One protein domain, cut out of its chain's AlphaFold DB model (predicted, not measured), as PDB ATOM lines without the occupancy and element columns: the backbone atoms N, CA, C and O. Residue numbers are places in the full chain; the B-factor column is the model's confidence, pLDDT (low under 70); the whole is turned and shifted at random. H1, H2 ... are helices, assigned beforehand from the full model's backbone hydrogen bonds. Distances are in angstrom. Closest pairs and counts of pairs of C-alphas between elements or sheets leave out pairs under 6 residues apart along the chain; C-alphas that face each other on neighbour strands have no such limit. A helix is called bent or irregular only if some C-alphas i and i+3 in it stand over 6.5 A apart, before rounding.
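What this domain is: This is residues 12 to 71 of the 73 residues of an uncharacterized protein of Mesorhizobium muleiense (UniProt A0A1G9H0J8). A long helix, H2, kinks by 90 degrees near residue 61, while a shorter helix, H1, stands steeply to it and a wide loop, residues 25 to 41, joins the two; residues 52 to 71, of which 52 to 69 belong to H2, stick out into the open. The printed part has 60 residues, with H1 then H2 along the chain and no named strand: all helix. It is loose, with a radius of gyration of the C-alphas of 14.6 A and spans of 37 by 29 by 19 A.

Where its parts are: Find C-alpha 42 at (-38.937, -46.558, -13.025); from there H2, residues 42 to 69, runs 32.5 A to C-alpha 69 at (-17.910, -26.406, 1.463). It is irregular: C-alphas 60 and 63 are 7.9 A apart. H1, residues 12 to 24, starts at (-28.025, -29.343, -7.838) and measures 18.8 A.

How they stand to each other: Look at Gln 14 and Leu 51, the closest C-alphas of H1 and H2, 7.0 A apart: the helices are close but not clearly touching. They run opposite ways at a steep tilt of 62 degrees. Every O i to N i+4 pair is within hydrogen-bond range in H1, and 20 of 24 in H2.

The domain as a whole: The C-alphas farthest apart, of Thr 39 and Gly 71, are 39.1 A apart. The link, residues 25 to 41, is long. The printed part has no cut; residue 71 alone has pLDDT under 70.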
ATOM      1  N   ALA A  12     -26.856 -30.212  -7.975       91.75
ATOM      2  CA  ALA A  12     -28.025 -29.343  -7.838       91.75
ATOM      3  C   ALA A  12     -29.312 -30.066  -8.259       91.75
ATOM      4  O   ALA A  12     -30.245 -30.150  -7.477       91.75
ATOM      5  N   GLN A  13     -29.318 -30.708  -9.432       92.50
ATOM      6  CA  GLN A  13     -30.485 -31.465  -9.907       92.50
ATOM      7  C   GLN A  13     -30.852 -32.637  -8.990       92.50
ATOM      8  O   GLN A  13     -32.019 -32.996  -8.877       92.50
ATOM      9  N   GLN A  14     -29.863 -33.255  -8.343       91.25
ATOM     10  CA  GLN A  14     -30.117 -34.287  -7.342       91.25
ATOM     11  C   GLN A  14     -30.721 -33.723  -6.058       91.25
ATOM     12  O   GLN A  14     -31.588 -34.374  -5.483       91.25
ATOM     13  N   ALA A  15     -30.276 -32.544  -5.619       91.81
ATOM     14  CA  ALA A  15     -30.882 -31.849  -4.487       91.81
ATOM     15  C   ALA A  15     -32.334 -31.468  -4.808       91.81
ATOM     16  O   ALA A  15     -33.223 -31.863  -4.063       91.81
ATOM     17  N   ASP A  16     -32.583 -30.856  -5.971       94.19
ATOM     18  CA  ASP A  16     -33.931 -30.489  -6.430       94.19
ATOM     19  C   ASP A  16     -34.867 -31.706  -6.494       94.19
ATOM     20  O   ASP A  16     -36.042 -31.629  -6.138       94.19
ATOM     21  N   PHE A  17     -34.348 -32.854  -6.936       91.75
ATOM     22  CA  PHE A  17     -35.107 -34.100  -6.984       91.75
ATOM     23  C   PHE A  17     -35.483 -34.613  -5.584       91.75
ATOM     24  O   PHE A  17     -36.634 -34.990  -5.359       91.75
ATOM     25  N   VAL A  18     -34.546 -34.589  -4.628       92.38
ATOM     26  CA  VAL A  18     -34.830 -34.955  -3.229       92.38
ATOM     27  C   VAL A  18     -35.821 -33.975  -2.601       92.38
ATOM     28  O   VAL A  18     -36.769 -34.413  -1.952       92.38
ATOM     29  N   ASP A  19     -35.654 -32.674  -2.833       92.69
ATOM     30  CA  ASP A  19     -36.563 -31.644  -2.328       92.69
ATOM     31  C   ASP A  19     -37.977 -31.829  -2.893       92.69
ATOM     32  O   ASP A  19     -38.957 -31.772  -2.149       92.69
ATOM     33  N   GLY A  20     -38.093 -32.163  -4.182       91.06
ATOM     34  CA  GLY A  20     -39.360 -32.543  -4.808       91.06
ATOM     35  C   GLY A  20     -40.036 -33.720  -4.103       91.06
ATOM     36  O   GLY A  20     -41.229 -33.665  -3.809       91.06
ATOM     37  N   MET A  21     -39.277 -34.760  -3.749       90.50
ATOM     38  CA  MET A  21     -39.815 -35.880  -2.972       90.50
ATOM     39  C   MET A  21     -40.267 -35.463  -1.569       90.50
ATOM     40  O   MET A  21     -41.329 -35.894  -1.119       90.50
ATOM     41  N   VAL A  22     -39.501 -34.611  -0.883       91.44
ATOM     42  CA  VAL A  22     -39.857 -34.103   0.451       91.44
ATOM     43  C   VAL A  22     -41.150 -33.290   0.404       91.44
ATOM     44  O   VAL A  22     -41.980 -33.417   1.307       91.44
ATOM     45  N   LEU A  23     -41.377 -32.513  -0.660       90.94
ATOM     46  CA  LEU A  23     -42.632 -31.781  -0.846       90.94
ATOM     47  C   LEU A  23     -43.840 -32.721  -0.875       90.94
ATOM     48  O   LEU A  23     -44.859 -32.414  -0.260       90.94
ATOM     49  N   HIS A  24     -43.722 -33.889  -1.508       89.62
ATOM     50  CA  HIS A  24     -44.800 -34.880  -1.508       89.62
ATOM     51  C   HIS A  24     -45.025 -35.550  -0.144       89.62
ATOM     52  O   HIS A  24     -46.117 -36.053   0.108       89.62
ATOM     53  N   CYS A  25     -44.031 -35.516   0.744       92.81
ATOM     54  CA  CYS A  25     -44.123 -35.992   2.127       92.81
ATOM     55  C   CYS A  25     -44.537 -34.890   3.118       92.81
ATOM     56  O   CYS A  25     -44.526 -35.113   4.330       92.81
ATOM     57  N   THR A  26     -44.863 -33.689   2.636       92.81
ATOM     58  CA  THR A  26     -45.195 -32.537   3.477       92.81
ATOM     59  C   THR A  26     -46.695 -32.260   3.428       92.81
ATOM     60  O   THR A  26     -47.284 -32.073   2.365       92.81
ATOM     61  N   MET A  27     -47.330 -32.218   4.599       90.19
ATOM     62  CA  MET A  27     -48.746 -31.890   4.744       90.19
ATOM     63  C   MET A  27     -48.996 -30.385   4.576       90.19
ATOM     64  O   MET A  27     -48.086 -29.556   4.676       90.19
ATOM     65  N   LEU A  28     -50.266 -30.012   4.394       86.94
ATOM     66  CA  LEU A  28     -50.681 -28.610   4.436       86.94
ATOM     67  C   LEU A  28     -50.221 -27.969   5.757       86.94
ATOM     68  O   LEU A  28     -50.521 -28.475   6.836       86.94
ATOM     69  N   GLY A  29     -49.491 -26.856   5.661       87.56
ATOM     70  CA  GLY A  29     -48.897 -26.176   6.817       87.56
ATOM     71  C   GLY A  29     -47.438 -26.546   7.107       87.56
ATOM     72  O   GLY A  29     -46.891 -26.058   8.090       87.56
ATOM     73  N   GLY A  30     -46.789 -27.357   6.261       90.25
ATOM     74  CA  GLY A  30     -45.340 -27.594   6.326       90.25
ATOM     75  C   GLY A  30     -44.909 -28.708   7.284       90.25
ATOM     76  O   GLY A  30     -43.718 -28.895   7.516       90.25
ATOM     77  N   VAL A  31     -45.861 -29.446   7.852       93.75
ATOM     78  CA  VAL A  31     -45.576 -30.562   8.760       93.75
ATOM     79  C   VAL A  31     -45.216 -31.801   7.943       93.75
ATOM     80  O   VAL A  31     -45.952 -32.172   7.032       93.75
ATOM     81  N   ILE A  32     -44.106 -32.461   8.280       93.62
ATOM     82  CA  ILE A  32     -43.729 -33.738   7.662       93.62
ATOM     83  C   ILE A  32     -44.757 -34.805   8.045       93.62
ATOM     84  O   ILE A  32     -45.052 -34.999   9.226       93.62
ATOM     85  N   ALA A  33     -45.308 -35.487   7.045       92.75
ATOM     86  CA  ALA A  33     -46.249 -36.576   7.247       92.75
ATOM     87  C   ALA A  33     -45.567 -37.755   7.961       92.75
ATOM     88  O   ALA A  33     -44.422 -38.096   7.668       92.75
ATOM     89  N   GLY A  34     -46.283 -38.409   8.881       92.31
ATOM     90  CA  GLY A  34     -45.779 -39.618   9.545       92.31
ATOM     91  C   GLY A  34     -45.626 -40.809   8.591       92.31
ATOM     92  O   GLY A  34     -44.716 -41.615   8.752       92.31
ATOM     93  N   GLU A  35     -46.491 -40.893   7.579       91.31
ATOM     94  CA  GLU A  35     -46.439 -41.879   6.500       91.31
ATOM     95  C   GLU A  35     -46.915 -41.227   5.195       91.31
ATOM     96  O   GLU A  35     -47.778 -40.347   5.199       91.31
ATOM     97  N   THR A  36     -46.339 -41.628   4.061       90.44
ATOM     98  CA  THR A  36     -46.750 -41.162   2.732       90.44
ATOM     99  C   THR A  36     -46.589 -42.289   1.721       90.44
ATOM    100  O   THR A  36     -45.532 -42.910   1.637       90.44
ATOM    101  N   HIS A  37     -47.626 -42.523   0.918       90.38
ATOM    102  CA  HIS A  37     -47.545 -43.397  -0.247       90.38
ATOM    103  C   HIS A  37     -47.245 -42.559  -1.490       90.38
ATOM    104  O   HIS A  37     -48.017 -41.666  -1.838       90.38
ATOM    105  N   LEU A  38     -46.130 -42.859  -2.158       89.81
ATOM    106  CA  LEU A  38     -45.697 -42.182  -3.377       89.81
ATOM    107  C   LEU A  38     -45.691 -43.163  -4.545       89.81
ATOM    108  O   LEU A  38     -45.104 -44.242  -4.457       89.81
ATOM    109  N   THR A  39     -46.292 -42.757  -5.658       91.44
ATOM    110  CA  THR A  39     -46.061 -43.421  -6.941       91.44
ATOM    111  C   THR A  39     -44.830 -42.793  -7.570       91.44
ATOM    112  O   THR A  39     -44.847 -41.608  -7.890       91.44
ATOM    113  N   ILE A  40     -43.787 -43.592  -7.764       91.81
ATOM    114  CA  ILE A  40     -42.575 -43.190  -8.478       91.81
ATOM    115  C   ILE A  40     -42.431 -44.018  -9.753       91.81
ATOM    116  O   ILE A  40     -42.773 -45.200  -9.806       91.81
ATOM    117  N   THR A  41     -41.938 -43.382 -10.802       93.12
ATOM    118  CA  THR A  41     -41.641 -44.009 -12.086       93.12
ATOM    119  C   THR A  41     -40.357 -44.836 -12.003       93.12
ATOM    120  O   THR A  41     -39.482 -44.580 -11.176       93.12
ATOM    121  N   ALA A  42     -40.188 -45.797 -12.915       93.56
ATOM    122  CA  ALA A  42     -38.937 -46.558 -13.025       93.56
ATOM    123  C   ALA A  42     -37.710 -45.641 -13.200       93.56
ATOM    124  O   ALA A  42     -36.651 -45.896 -12.637       93.56
ATOM    125  N   ARG A  43     -37.889 -44.523 -13.912       89.44
ATOM    126  CA  ARG A  43     -36.857 -43.501 -14.102       89.44
ATOM    127  C   ARG A  43     -36.424 -42.857 -12.782       89.44
ATOM    128  O   ARG A  43     -35.235 -42.718 -12.536       89.44
ATOM    129  N   GLU A  44     -37.374 -42.484 -11.931       91.06
ATOM    130  CA  GLU A  44     -37.072 -41.878 -10.627       91.06
ATOM    131  C   GLU A  44     -36.393 -42.882  -9.686       91.06
ATOM    132  O   GLU A  44     -35.514 -42.508  -8.910       91.06
ATOM    133  N   VAL A  45     -36.727 -44.174  -9.797       93.19
ATOM    134  CA  VAL A  45     -36.017 -45.246  -9.079       93.19
ATOM    135  C   VAL A  45     -34.549 -45.324  -9.507       93.19
ATOM    136  O   VAL A  45     -33.669 -45.413  -8.651       93.19
ATOM    137  N   GLU A  46     -34.258 -45.270 -10.807       92.38
ATOM    138  CA  GLU A  46     -32.877 -45.255 -11.313       92.38
ATOM    139  C   GLU A  46     -32.100 -44.032 -10.805       92.38
ATOM    140  O   GLU A  46     -30.971 -44.172 -10.322       92.38
ATOM    141  N   ASP A  47     -32.720 -42.851 -10.830       90.44
ATOM    142  CA  ASP A  47     -32.121 -41.615 -10.322       90.44
ATOM    143  C   ASP A  47     -31.817 -41.713  -8.809       90.44
ATOM    144  O   ASP A  47     -30.720 -41.335  -8.372       90.44
ATOM    145  N   LEU A  48     -32.712 -42.318  -8.014       92.00
ATOM    146  CA  LEU A  48     -32.486 -42.606  -6.590       92.00
ATOM    147  C   LEU A  48     -31.335 -43.591  -6.357       92.00
ATOM    148  O   LEU A  48     -30.505 -43.383  -5.464       92.00
ATOM    149  N   LEU A  49     -31.251 -44.656  -7.157       93.44
ATOM    150  CA  LEU A  49     -30.163 -45.633  -7.066       93.44
ATOM    151  C   LEU A  49     -28.808 -44.985  -7.372       93.44
ATOM    152  O   LEU A  49     -27.833 -45.205  -6.641       93.44
ATOM    153  N   LEU A  50     -28.747 -44.150  -8.412       91.25
ATOM    154  CA  LEU A  50     -27.543 -43.412  -8.792       91.25
ATOM    155  C   LEU A  50     -27.131 -42.397  -7.720       91.25
ATOM    156  O   LEU A  50     -25.940 -42.310  -7.394       91.25
ATOM    157  N   LEU A  51     -28.093 -41.664  -7.148       92.31
ATOM    158  CA  LEU A  51     -27.859 -40.760  -6.022       92.31
ATOM    159  C   LEU A  51     -27.291 -41.524  -4.819       92.31
ATOM    160  O   LEU A  51     -26.226 -41.166  -4.313       92.31
ATOM    161  N   GLY A  52     -27.923 -42.628  -4.416       93.94
ATOM    162  CA  GLY A  52     -27.446 -43.455  -3.306       93.94
ATOM    163  C   GLY A  52     -26.031 -43.995  -3.536       93.94
ATOM    164  O   GLY A  52     -25.182 -43.940  -2.645       93.94
ATOM    165  N   ALA A  53     -25.728 -44.466  -4.749       93.06
ATOM    166  CA  ALA A  53     -24.384 -44.914  -5.106       93.06
ATOM    167  C   ALA A  53     -23.353 -43.774  -5.041       93.06
ATOM    168  O   ALA A  53     -22.231 -43.981  -4.572       93.06
ATOM    169  N   ARG A  54     -23.720 -42.564  -5.478       91.38
ATOM    170  CA  ARG A  54     -22.856 -41.381  -5.401       91.38
ATOM    171  C   ARG A  54     -22.572 -40.985  -3.954       91.38
ATOM    172  O   ARG A  54     -21.405 -40.811  -3.615       91.38
ATOM    173  N   LEU A  55     -23.598 -40.920  -3.105       93.06
ATOM    174  CA  LEU A  55     -23.442 -40.601  -1.682       93.06
ATOM    175  C   LEU A  55     -22.524 -41.607  -0.979       93.06
ATOM    176  O   LEU A  55     -21.610 -41.203  -0.265       93.06
ATOM    177  N   ARG A  56     -22.675 -42.910  -1.257       95.12
ATOM    178  CA  ARG A  56     -21.773 -43.946  -0.718       95.12
ATOM    179  C   ARG A  56     -20.319 -43.752  -1.150       95.12
ATOM    180  O   ARG A  56     -19.423 -43.953  -0.340       95.12
ATOM    181  N   ARG A  57     -20.075 -43.335  -2.398       93.81
ATOM    182  CA  ARG A  57     -18.717 -43.009  -2.875       93.81
ATOM    183  C   ARG A  57     -18.153 -41.741  -2.232       93.81
ATOM    184  O   ARG A  57     -16.945 -41.647  -2.058       93.81
ATOM    185  N   MET A  58     -19.005 -40.775  -1.889       93.19
ATOM    186  CA  MET A  58     -18.593 -39.534  -1.226       93.19
ATOM    187  C   MET A  58     -18.356 -39.709   0.278       93.19
ATOM    188  O   MET A  58     -17.536 -38.984   0.838       93.19
ATOM    189  N   ALA A  59     -19.028 -40.666   0.925       96.19
ATOM    190  CA  ALA A  59     -19.000 -40.856   2.376       96.19
ATOM    191  C   ALA A  59     -17.582 -40.944   2.989       96.19
ATOM    192  O   ALA A  59     -17.333 -40.244   3.971       96.19
ATOM    193  N   PRO A  60     -16.601 -41.674   2.413       97.50
ATOM    194  CA  PRO A  60     -15.232 -41.690   2.946       97.50
ATOM    195  C   PRO A  60     -14.550 -40.312   2.981       97.50
ATOM    196  O   PRO A  60     -13.614 -40.093   3.747       97.50
ATOM    197  N   HIS A  61     -15.012 -39.369   2.157       95.81
ATOM    198  CA  HIS A  61     -14.450 -38.027   2.012       95.81
ATOM    199  C   HIS A  61     -15.280 -36.942   2.710       95.81
ATOM    200  O   HIS A  61     -14.954 -35.761   2.585       95.81
ATOM    201  N   GLU A  62     -16.321 -37.303   3.465       93.56
ATOM    202  CA  GLU A  62     -17.285 -36.358   4.041       93.56
ATOM    203  C   GLU A  62     -16.613 -35.237   4.847       93.56
ATOM    204  O   GLU A  62     -16.935 -34.061   4.683       93.56
ATOM    205  N   SER A  63     -15.616 -35.575   5.669       92.88
ATOM    206  CA  SER A  63     -14.877 -34.584   6.463       92.88
ATOM    207  C   SER A  63     -14.116 -33.574   5.597       92.88
ATOM    208  O   SER A  63     -14.038 -32.397   5.943       92.88
ATOM    209  N   ALA A  64     -13.542 -34.014   4.474       93.25
ATOM    210  CA  ALA A  64     -12.848 -33.129   3.541       93.25
ATOM    211  C   ALA A  64     -13.840 -32.254   2.766       93.25
ATOM    212  O   ALA A  64     -13.620 -31.051   2.648       93.25
ATOM    213  N   ILE A  65     -14.957 -32.836   2.320       90.19
ATOM    214  CA  ILE A  65     -16.049 -32.119   1.651       90.19
ATOM    215  C   ILE A  65     -16.596 -31.022   2.568       90.19
ATOM    216  O   ILE A  65     -16.645 -29.867   2.161       90.19
ATOM    217  N   LYS A  66     -16.926 -31.346   3.825       90.56
ATOM    218  CA  LYS A  66     -17.407 -30.368   4.814       90.56
ATOM    219  C   LYS A  66     -16.428 -29.213   4.989       90.56
ATOM    220  O   LYS A  66     -16.853 -28.069   4.974       90.56
ATOM    221  N   ARG A  67     -15.122 -29.481   5.097       92.75
ATOM    222  CA  ARG A  67     -14.115 -28.410   5.205       92.75
ATOM    223  C   ARG A  67     -14.053 -27.513   3.971       92.75
ATOM    224  O   ARG A  67     -13.862 -26.318   4.131       92.75
ATOM    225  N   LEU A  68     -14.188 -28.079   2.772       92.00
ATOM    226  CA  LEU A  68     -14.163 -27.317   1.521       92.00
ATOM    227  C   LEU A  68     -15.437 -26.485   1.333       92.00
ATOM    228  O   LEU A  68     -15.355 -25.333   0.933       92.00
ATOM    229  N   VAL A  69     -16.603 -27.057   1.646       86.81
ATOM    230  CA  VAL A  69     -17.910 -26.406   1.463       86.81
ATOM    231  C   VAL A  69     -18.193 -25.378   2.562       86.81
ATOM    232  O   VAL A  69     -18.725 -24.312   2.279       86.81
ATOM    233  N   ILE A  70     -17.817 -25.672   3.811       85.25
ATOM    234  CA  ILE A  70     -17.972 -24.771   4.971       85.25
ATOM    235  C   ILE A  70     -16.763 -23.815   5.083       85.25
ATOM    236  O   ILE A  70     -16.696 -22.981   5.982       85.25
ATOM    237  N   GLY A  71     -15.783 -23.926   4.182       59.78
ATOM    238  CA  GLY A  71     -14.514 -23.201   4.203       59.78
ATOM    239  C   GLY A  71     -14.648 -21.684   4.040       59.78
ATOM    240  O   GLY A  71     -14.438 -21.172   2.953       59.78
TER     241      GLY A  71